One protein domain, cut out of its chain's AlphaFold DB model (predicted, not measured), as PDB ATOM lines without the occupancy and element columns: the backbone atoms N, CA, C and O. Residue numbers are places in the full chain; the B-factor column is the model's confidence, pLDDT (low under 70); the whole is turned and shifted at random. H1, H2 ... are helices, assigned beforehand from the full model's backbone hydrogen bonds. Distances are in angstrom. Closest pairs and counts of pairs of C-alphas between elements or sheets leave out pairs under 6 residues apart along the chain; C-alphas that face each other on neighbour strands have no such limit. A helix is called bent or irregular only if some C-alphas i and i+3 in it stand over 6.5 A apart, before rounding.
ATOM      1  N   LYS A 109      61.548  63.571  83.113       82.06
ATOM      2  CA  LYS A 109      60.166  64.058  83.133       82.06
ATOM      3  C   LYS A 109      59.249  63.131  83.934       82.06
ATOM      4  O   LYS A 109      58.438  63.630  84.703       82.06
ATOM      5  N   ASP A 110      59.353  61.815  83.776       79.19
ATOM      6  CA  ASP A 110      58.512  60.863  84.516       79.19
ATOM      7  C   ASP A 110      58.885  60.833  86.001       79.19
ATOM      8  O   ASP A 110      57.997  60.845  86.852       79.19
ATOM      9  N   ILE A 111      60.190  60.880  86.310       79.94
ATOM     10  CA  ILE A 111      60.682  61.032  87.688       79.94
ATOM     11  C   ILE A 111      60.108  62.314  88.300       79.94
ATOM     12  O   ILE A 111      59.552  62.283  89.395       79.94
ATOM     13  N   ALA A 112      60.194  63.433  87.579       81.38
ATOM     14  CA  ALA A 112      59.682  64.709  88.048       81.38
ATOM     15  C   ALA A 112      58.171  64.690  88.314       81.38
ATOM     16  O   ALA A 112      57.726  65.154  89.360       81.38
ATOM     17  N   HIS A 113      57.372  64.123  87.404       78.56
ATOM     18  CA  HIS A 113      55.933  63.978  87.634       78.56
ATOM     19  C   HIS A 113      55.653  63.097  88.849       78.56
ATOM     20  O   HIS A 113      54.799  63.443  89.661       78.56
ATOM     21  N   TYR A 114      56.385  61.992  89.005       78.88
ATOM     22  CA  TYR A 114      56.226  61.112  90.157       78.88
ATOM     23  C   TYR A 114      56.506  61.842  91.470       78.88
ATOM     24  O   TYR A 114      55.684  61.814  92.383       78.88
ATOM     25  N   LEU A 115      57.643  62.534  91.553       80.38
ATOM     26  CA  LEU A 115      58.010  63.325  92.722       80.38
ATOM     27  C   LEU A 115      56.979  64.425  92.989       80.38
ATOM     28  O   LEU A 115      56.577  64.609  94.130       80.38
ATOM     29  N   TYR A 116      56.493  65.108  91.952       78.88
ATOM     30  CA  TYR A 116      55.463  66.136  92.083       78.88
ATOM     31  C   TYR A 116      54.158  65.587  92.678       78.88
ATOM     32  O   TYR A 116      53.611  66.174  93.609       78.88
ATOM     33  N   TYR A 117      53.670  64.438  92.208       76.69
ATOM     34  CA  TYR A 117      52.487  63.808  92.803       76.69
ATOM     35  C   TYR A 117      52.740  63.339  94.242       76.69
ATOM     36  O   TYR A 117      51.848  63.450  95.085       76.69
ATOM     37  N   LEU A 118      53.958  62.876  94.551       76.50
ATOM     38  CA  LEU A 118      54.347  62.505  95.909       76.50
ATOM     39  C   LEU A 118      54.247  63.722  96.846       76.50
ATOM     40  O   LEU A 118      53.699  63.602  97.940       76.50
ATOM     41  N   VAL A 119      54.683  64.901  96.390       75.38
ATOM     42  CA  VAL A 119      54.477  66.189  97.081       75.38
ATOM     43  C   VAL A 119      52.987  66.524  97.208       75.38
ATOM     44  O   VAL A 119      52.516  66.874  98.290       75.38
ATOM     45  N   GLY A 120      52.233  66.357  96.118       67.06
ATOM     46  CA  GLY A 120      50.797  66.632  96.025       67.06
ATOM     47  C   GLY A 120      49.900  65.741  96.893       67.06
ATOM     48  O   GLY A 120      48.757  66.117  97.143       67.06
ATOM     49  N   SER A 121      50.409  64.622  97.426       68.25
ATOM     50  CA  SER A 121      49.711  63.782  98.423       68.25
ATOM     51  C   SER A 121      49.425  64.504  99.751       68.25
ATOM     52  O   SER A 121      48.823  63.943 100.665       68.25
ATOM     53  N   GLY A 122      49.869  65.757  99.886       57.03
ATOM     54  CA  GLY A 122      49.642  66.601 101.050       57.03
ATOM     55  C   GLY A 122      50.641  66.330 102.164       57.03
ATOM     56  O   GLY A 122      50.983  67.249 102.882       57.03
ATOM     57  N   LEU A 123      51.233  65.139 102.264       59.09
ATOM     58  CA  LEU A 123      52.113  64.750 103.376       59.09
ATOM     59  C   LEU A 123      53.437  65.542 103.477       59.09
ATOM     60  O   LEU A 123      54.152  65.412 104.469       59.09
ATOM     61  N   PHE A 124      53.717  66.427 102.515       54.88
ATOM     62  CA  PHE A 124      54.773  67.445 102.553       54.88
ATOM     63  C   PHE A 124      54.196  68.850 102.830       54.88
ATOM     64  O   PHE A 124      54.563  69.818 102.168       54.88
ATOM     65  N   PHE A 125      53.288  68.963 103.811       47.00
ATOM     66  CA  PHE A 125      52.441  70.131 104.144       47.00
ATOM     67  C   PHE A 125      53.140  71.492 104.391       47.00
ATOM     68  O   PHE A 125      52.465  72.460 104.731       47.00
ATOM     69  N   ASN A 126      54.455  71.615 104.207       52.16
ATOM     70  CA  ASN A 126      55.208  72.839 104.501       52.16
ATOM     71  C   ASN A 126      55.788  73.562 103.276       52.16
ATOM     72  O   ASN A 126      56.509  74.542 103.463       52.16
ATOM     73  N   PHE A 127      55.481  73.149 102.044       53.94
ATOM     74  CA  PHE A 127      55.903  73.920 100.871       53.94
ATOM     75  C   PHE A 127      54.873  75.000 100.541       53.94
ATOM     76  O   PHE A 127      53.797  74.725 100.022       53.94
ATOM     77  N   SER A 128      55.216  76.248 100.863       52.28
ATOM     78  CA  SER A 128      54.486  77.454 100.450       52.28
ATOM     79  C   SER A 128      54.838  77.917  99.029       52.28
ATOM     80  O   SER A 128      54.455  79.015  98.636       52.28
ATOM     81  N   GLU A 129      55.638  77.136  98.307       61.25
ATOM     82  CA  GLU A 129      56.205  77.479  97.005       61.25
ATOM     83  C   GLU A 129      55.545  76.645  95.902       61.25
ATOM     84  O   GLU A 129      55.151  75.500  96.135       61.25
ATOM     85  N   ASP A 130      55.424  77.226  94.706       70.88
ATOM     86  CA  ASP A 130      54.850  76.573  93.526       70.88
ATOM     87  C   ASP A 130      55.804  75.475  93.018       70.88
ATOM     88  O   ASP A 130      56.593  75.674  92.088       70.88
ATOM     89  N   ILE A 131      55.764  74.302  93.658       76.12
ATOM     90  CA  ILE A 131      56.435  73.101  93.157       76.12
ATOM     91  C   ILE A 131      55.710  72.654  91.888       76.12
ATOM     92  O   ILE A 131      54.489  72.524  91.858       76.12
ATOM     93  N   SER A 132      56.478  72.380  90.844       80.19
ATOM     94  CA  SER A 132      56.021  71.832  89.577       80.19
ATOM     95  C   SER A 132      56.992  70.743  89.106       80.19
ATOM     96  O   SER A 132      58.121  70.657  89.602       80.19
ATOM     97  N   PRO A 133      56.610  69.892  88.138       81.38
ATOM     98  CA  PRO A 133      57.538  68.920  87.561       81.38
ATOM     99  C   PRO A 133      58.852  69.554  87.057       81.38
ATOM    100  O   PRO A 133      59.903  68.921  87.074       81.38
ATOM    101  N   GLU A 134      58.835  70.815  86.634       83.50
ATOM    102  CA  GLU A 134      60.012  71.512  86.112       83.50
ATOM    103  C   GLU A 134      61.046  71.875  87.187       83.50
ATOM    104  O   GLU A 134      62.225  71.993  86.858       83.50
ATOM    105  N   ASN A 135      60.633  72.045  88.448       85.44
ATOM    106  CA  ASN A 135      61.508  72.500  89.535       85.44
ATOM    107  C   ASN A 135      61.629  71.503  90.703       85.44
ATOM    108  O   ASN A 135      62.448  71.707  91.591       85.44
ATOM    109  N   VAL A 136      60.878  70.393  90.698       83.31
ATOM    110  CA  VAL A 136      60.812  69.440  91.825       83.31
ATOM    111  C   VAL A 136      62.172  68.884  92.267       83.31
ATOM    112  O   VAL A 136      62.374  68.616  93.450       83.31
ATOM    113  N   PHE A 137      63.138  68.756  91.351       86.88
ATOM    114  CA  PHE A 137      64.491  68.295  91.680       86.88
ATOM    115  C   PHE A 137      65.259  69.265  92.588       86.88
ATOM    116  O   PHE A 137      66.087  68.823  93.384       86.88
ATOM    117  N   GLU A 138      64.972  70.567  92.506       86.62
ATOM    118  CA  GLU A 138      65.581  71.597  93.362       86.62
ATOM    119  C   GLU A 138      65.117  71.469  94.820       86.62
ATOM    120  O   GLU A 138      65.828  71.886  95.736       86.62
ATOM    121  N   TYR A 139      63.960  70.832  95.029       85.62
ATOM    122  CA  TYR A 139      63.325  70.651  96.331       85.62
ATOM    123  C   TYR A 139      63.637  69.309  96.997       85.62
ATOM    124  O   TYR A 139      63.226  69.076  98.134       85.62
ATOM    125  N   LEU A 140      64.369  68.407  96.331       85.50
ATOM    126  CA  LEU A 140      64.693  67.092  96.890       85.50
ATOM    127  C   LEU A 140      65.375  67.145  98.271       85.50
ATOM    128  O   LEU A 140      64.969  66.359  99.129       85.50
ATOM    129  N   PRO A 141      66.345  68.042  98.552       87.19
ATOM    130  CA  PRO A 141      66.940  68.143  99.888       87.19
ATOM    131  C   PRO A 141      65.928  68.503 100.986       87.19
ATOM    132  O   PRO A 141      66.065  68.063 102.125       87.19
ATOM    133  N   GLN A 142      64.920  69.311 100.657       83.56
ATOM    134  CA  GLN A 142      63.882  69.751 101.586       83.56
ATOM    135  C   GLN A 142      62.776  68.696 101.725       83.56
ATOM    136  O   GLN A 142      62.217  68.536 102.808       83.56
ATOM    137  N   LEU A 143      62.472  67.968 100.645       79.88
ATOM    138  CA  LEU A 143      61.529  66.849 100.639       79.88
ATOM    139  C   LEU A 143      62.082  65.647 101.410       79.88
ATOM    140  O   LEU A 143      61.351  64.990 102.145       79.88
ATOM    141  N   PHE A 144      63.383  65.388 101.301       86.56
ATOM    142  CA  PHE A 144      64.046  64.241 101.917       86.56
ATOM    143  C   PHE A 144      65.220  64.692 102.798       86.56
ATOM    144  O   PHE A 144      66.371  64.372 102.503       86.56
ATOM    145  N   PRO A 145      64.963  65.394 103.919       86.94
ATOM    146  CA  PRO A 145      66.016  65.987 104.750       86.94
ATOM    147  C   PRO A 145      66.940  64.956 105.418       86.94
ATOM    148  O   PRO A 145      68.012  65.308 105.905       86.94
ATOM    149  N   ALA A 146      66.530  63.685 105.465       89.62
ATOM    150  CA  ALA A 146      67.338  62.578 105.968       89.62
ATOM    151  C   ALA A 146      68.290  61.980 104.912       89.62
ATOM    152  O   ALA A 146      69.153  61.178 105.270       89.62
ATOM    153  N   ALA A 147      68.133  62.334 103.632       91.88
ATOM    154  CA  ALA A 147      68.986  61.845 102.559       91.88
ATOM    155  C   ALA A 147      70.307  62.618 102.488       91.88
ATOM    156  O   ALA A 147      70.364  63.827 102.721       91.88
ATOM    157  N   SER A 148      71.389  61.926 102.135       93.88
ATOM    158  CA  SER A 148      72.672  62.589 101.900       93.88
ATOM    159  C   SER A 148      72.655  63.410 100.603       93.88
ATOM    160  O   SER A 148      71.910  63.116  99.667       93.88
ATOM    161  N   ALA A 149      73.530  64.418 100.512       91.38
ATOM    162  CA  ALA A 149      73.678  65.220  99.294       91.38
ATOM    163  C   ALA A 149      74.071  64.368  98.069       91.38
ATOM    164  O   ALA A 149      73.644  64.663  96.956       91.38
ATOM    165  N   GLU A 150      74.849  63.302  98.279       92.75
ATOM    166  CA  GLU A 150      75.237  62.357  97.226       92.75
ATOM    167  C   GLU A 150      74.029  61.576  96.692       92.75
ATOM    168  O   GLU A 150      73.849  61.472  95.481       92.75
ATOM    169  N   GLU A 151      73.161  61.079  97.578       91.81
ATOM    170  CA  GLU A 151      71.949  60.353  97.181       91.81
ATOM    171  C   GLU A 151      70.947  61.257  96.458       91.81
ATOM    172  O   GLU A 151      70.369  60.846  95.454       91.81
ATOM    173  N   VAL A 152      70.780  62.502  96.917       90.12
ATOM    174  CA  VAL A 152      69.930  63.487  96.233       90.12
ATOM    175  C   VAL A 152      70.469  63.803  94.836       90.12
ATOM    176  O   VAL A 152      69.717  63.772  93.863       90.12
ATOM    177  N   ALA A 153      71.775  64.057  94.705       89.06
ATOM    178  CA  ALA A 153      72.398  64.318  93.408       89.06
ATOM    179  C   ALA A 153      72.258  63.125  92.446       89.06
ATOM    180  O   ALA A 153      72.042  63.313  91.246       89.06
ATOM    181  N   MET A 154      72.345  61.901  92.972       89.19
ATOM    182  CA  MET A 154      72.164  60.675  92.202       89.19
ATOM    183  C   MET A 154      70.745  60.563  91.623       89.19
ATOM    184  O   MET A 154      70.604  60.282  90.435       89.19
ATOM    185  N   VAL A 155      69.697  60.840  92.406       86.62
ATOM    186  CA  VAL A 155      68.301  60.815  91.916       86.62
ATOM    187  C   VAL A 155      68.043  61.874  90.849       86.62
ATOM    188  O   VAL A 155      67.341  61.601  89.879       86.62
ATOM    189  N   SER A 156      68.639  63.061  90.978       83.38
ATOM    190  CA  SER A 156      68.466  64.147  90.002       83.38
ATOM    191  C   SER A 156      69.142  63.897  88.652       83.38
ATOM    192  O   SER A 156      68.840  64.587  87.681       83.38
ATOM    193  N   THR A 157      70.089  62.959  88.579       84.88
ATOM    194  CA  THR A 157      70.942  62.760  87.393       84.88
ATOM    195  C   THR A 157      70.871  61.357  86.798       84.88
ATOM    196  O   THR A 157      71.373  61.143  85.694       84.88
ATOM    197  N   THR A 158      70.245  60.406  87.492       84.81
ATOM    198  CA  THR A 158      70.078  59.036  87.007       84.81
ATOM    199  C   THR A 158      68.921  58.920  86.010       84.81
ATOM    200  O   THR A 158      67.908  59.606  86.125       84.81
ATOM    201  N   ASP A 159      69.059  58.009  85.048       83.44
ATOM    202  CA  ASP A 159      67.964  57.505  84.214       83.44
ATOM    203  C   ASP A 159      67.480  56.117  84.678       83.44
ATOM    204  O   ASP A 159      66.663  55.500  84.002       83.44
ATOM    205  N   SER A 160      67.949  55.615  85.828       82.38
ATOM    206  CA  SER A 160      67.590  54.292  86.347       82.38
ATOM    207  C   SER A 160      66.366  54.346  87.262       82.38
ATOM    208  O   SER A 160      66.425  54.887  88.371       82.38
ATOM    209  N   ALA A 161      65.268  53.708  86.844       77.38
ATOM    210  CA  ALA A 161      64.064  53.577  87.669       77.38
ATOM    211  C   ALA A 161      64.343  52.869  89.005       77.38
ATOM    212  O   ALA A 161      63.786  53.248  90.036       77.38
ATOM    213  N   ALA A 162      65.244  51.880  89.007       76.50
ATOM    214  CA  ALA A 162      65.632  51.137  90.204       76.50
ATOM    215  C   ALA A 162      66.296  52.040  91.259       76.50
ATOM    216  O   ALA A 162      65.960  51.962  92.439       76.50
ATOM    217  N   VAL A 163      67.186  52.946  90.836       81.56
ATOM    218  CA  VAL A 163      67.859  53.895  91.740       81.56
ATOM    219  C   VAL A 163      66.859  54.876  92.352       81.56
ATOM    220  O   VAL A 163      66.846  55.067  93.568       81.56
ATOM    221  N   VAL A 164      65.990  55.464  91.524       82.50
ATOM    222  CA  VAL A 164      64.957  56.409  91.980       82.50
ATOM    223  C   VAL A 164      63.998  55.726  92.954       82.50
ATOM    224  O   VAL A 164      63.702  56.269  94.016       82.50
ATOM    225  N   ARG A 165      63.554  54.507  92.640       79.06
ATOM    226  CA  ARG A 165      62.649  53.739  93.500       79.06
ATOM    227  C   ARG A 165      63.296  53.349  94.826       79.06
ATOM    228  O   ARG A 165      62.666  53.529  95.860       79.06
ATOM    229  N   GLY A 166      64.546  52.879  94.814       80.31
ATOM    230  CA  GLY A 166      65.282  52.543  96.037       80.31
ATOM    231  C   GLY A 166      65.460  53.754  96.957       80.31
ATOM    232  O   GLY A 166      65.284  53.652  98.171       80.31
ATOM    233  N   PHE A 167      65.721  54.931  96.382       86.00
ATOM    234  CA  PHE A 167      65.744  56.186  97.133       86.00
ATOM    235  C   PHE A 167      64.379  56.509  97.753       86.00
ATOM    236  O   PHE A 167      64.289  56.802  98.945       86.00
ATOM    237  N   LEU A 168      63.309  56.422  96.961       82.50
ATOM    238  CA  LEU A 168      61.946  56.671  97.424       82.50
ATOM    239  C   LEU A 168      61.537  55.699  98.530       82.50
ATOM    240  O   LEU A 168      61.007  56.126  99.545       82.50
ATOM    241  N   PHE A 169      61.839  54.411  98.391       79.69
ATOM    242  CA  PHE A 169      61.542  53.408  99.411       79.69
ATOM    243  C   PHE A 169      62.270  53.685 100.730       79.69
ATOM    244  O   PHE A 169      61.724  53.468 101.812       79.69
ATOM    245  N   LYS A 170      63.500  54.197 100.644       85.44
ATOM    246  CA  LYS A 170      64.317  54.528 101.811       85.44
ATOM    247  C   LYS A 170      63.835  55.784 102.540       85.44
ATOM    248  O   LYS A 170      63.922  55.825 103.767       85.44
ATOM    249  N   TYR A 171      63.373  56.801 101.810       86.69
ATOM    250  CA  TYR A 171      63.178  58.144 102.369       86.69
ATOM    251  C   TYR A 171      61.750  58.689 102.311       86.69
ATOM    252  O   TYR A 171      61.422  59.584 103.091       86.69
ATOM    253  N   ALA A 172      60.897  58.195 101.416       81.38
ATOM    254  CA  ALA A 172      59.525  58.670 101.311       81.38
ATOM    255  C   ALA A 172      58.629  58.071 102.399       81.38
ATOM    256  O   ALA A 172      58.815  56.948 102.872       81.38
ATOM    257  N   ASN A 173      57.612  58.840 102.782       79.31
ATOM    258  CA  ASN A 173      56.586  58.382 103.703       79.31
ATOM    259  C   ASN A 173      55.784  57.229 103.069       79.31
ATOM    260  O   ASN A 173      55.373  57.322 101.912       79.31
ATOM    261  N   ARG A 174      55.535  56.156 103.833       76.88
ATOM    262  CA  ARG A 174      54.792  54.983 103.347       76.88
ATOM    263  C   ARG A 174      53.390  55.326 102.847       76.88
ATOM    264  O   ARG A 174      53.029  54.850 101.780       76.88
ATOM    265  N   GLU A 175      52.655  56.175 103.555       75.50
ATOM    266  CA  GLU A 175      51.312  56.628 103.162       75.50
ATOM    267  C   GLU A 175      51.363  57.407 101.838       75.50
ATOM    268  O   GLU A 175      50.537  57.206 100.953       75.50
ATOM    269  N   ALA A 176      52.401  58.229 101.633       75.94
ATOM    270  CA  ALA A 176      52.600  58.938 100.366       75.94
ATOM    271  C   ALA A 176      52.892  57.962  99.213       75.94
ATOM    272  O   ALA A 176      52.328  58.093  98.129       75.94
ATOM    273  N   LEU A 177      53.736  56.952  99.446       77.12
ATOM    274  CA  LEU A 177      54.046  55.917  98.453       77.12
ATOM    275  C   LEU A 177      52.818  55.065  98.093       77.12
ATOM    276  O   LEU A 177      52.650  54.699  96.931       77.12
ATOM    277  N   LYS A 178      51.945  54.773  99.062       73.44
ATOM    278  CA  LYS A 178      50.683  54.062  98.823       73.44
ATOM    279  C   LYS A 178      49.662  54.934  98.095       73.44
ATOM    280  O   LYS A 178      49.018  54.464  97.163       73.44
ATOM    281  N   PHE A 179      49.564  56.224  98.419       71.75
ATOM    282  CA  PHE A 179      48.761  57.169  97.637       71.75
ATOM    283  C   PHE A 179      49.234  57.238  96.178       71.75
ATOM    284  O   PHE A 179      48.424  57.214  95.254       71.75
ATOM    285  N   MET A 180      50.549  57.244  95.952       69.88
ATOM    286  CA  MET A 180      51.139  57.233  94.610       69.88
ATOM    287  C   MET A 180      50.803  55.986  93.796       69.88
ATOM    288  O   MET A 180      50.725  56.067  92.567       69.88
ATOM    289  N   HIS A 181      50.551  54.855  94.461       69.38
ATOM    290  CA  HIS A 181      50.068  53.640  93.812       69.38
ATOM    291  C   HIS A 181      48.806  53.913  92.980       69.38
ATOM    292  O   HIS A 181      48.667  53.409  91.868       69.38
ATOM    293  N   ARG A 182      47.935  54.801  93.473       61.53
ATOM    294  CA  ARG A 182      46.651  55.177  92.867       61.53
ATOM    295  C   ARG A 182      46.791  55.990  91.571       61.53
ATOM    296  O   ARG A 182      45.826  56.142  90.830       61.53
ATOM    297  N   GLY A 183      47.975  56.550  91.309       49.12
ATOM    298  CA  GLY A 183      48.193  57.650  90.364       49.12
ATOM    299  C   GLY A 183      48.818  57.283  89.017       49.12
ATOM    300  O   GLY A 183      49.407  58.158  88.392       49.12
TER     301      GLY A 183
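Overview. This is residues 109 to 183 of the 305 residues of an uncharacterized protein of Candidatus Pacebacteria bacterium CG2_30_36_39 (UniProt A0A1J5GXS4). Helices H1, H2, H3 and H4 make a four-sided ring, not fully closed between H4 and H1, and H5 packs on H1 outside it. The printed part has 75 residues, with five named helices, H1 to H5 in order, and no named strand: all helix. It is compact, with a radius of gyration of the C-alphas of 11.3 A and spans of 25 by 25 by 24 A.

Arrangement. H1, residues 109 to 120, touches H2, residues 136 to 143, at a steep tilt of 42 degrees; the closest C-alphas, Ala 112 and Val 136, are 6.2 A apart. With residues 114 to 118 alone, H1 touches H5, residues 174 to 181, the closest C-alphas being Leu 118 and Ala 176, 6.0 A. H2 and H3, residues 149 to 157, form a hairpin; the closest C-alphas, Phe 137 and Ser 156, are 6.0 A apart. H3 and H4, residues 161 to 171, form another, with C-alphas Val 155 and Val 164 closest at 5.5 A. Every O i to N i+4 pair is within hydrogen-bond range in H1, H3, H4 and H5; irregular H2, its C-alphas 138 and 141 7.5 A apart, has 1 of 4, and 4 of 5 O i to N i+3 pairs.

Along the chain. H1 runs 16.1 A from C-alpha 109 at (60.166, 64.058, 83.133); H4 runs 15.4 A. H5 ends at C-alpha 181, (50.068, 53.640, 93.812).

Size, cuts and confidence. The printed part has no cut. The link H1 to H2 is long. Residues 120 to 129 and 180 to 183 have pLDDT under 70.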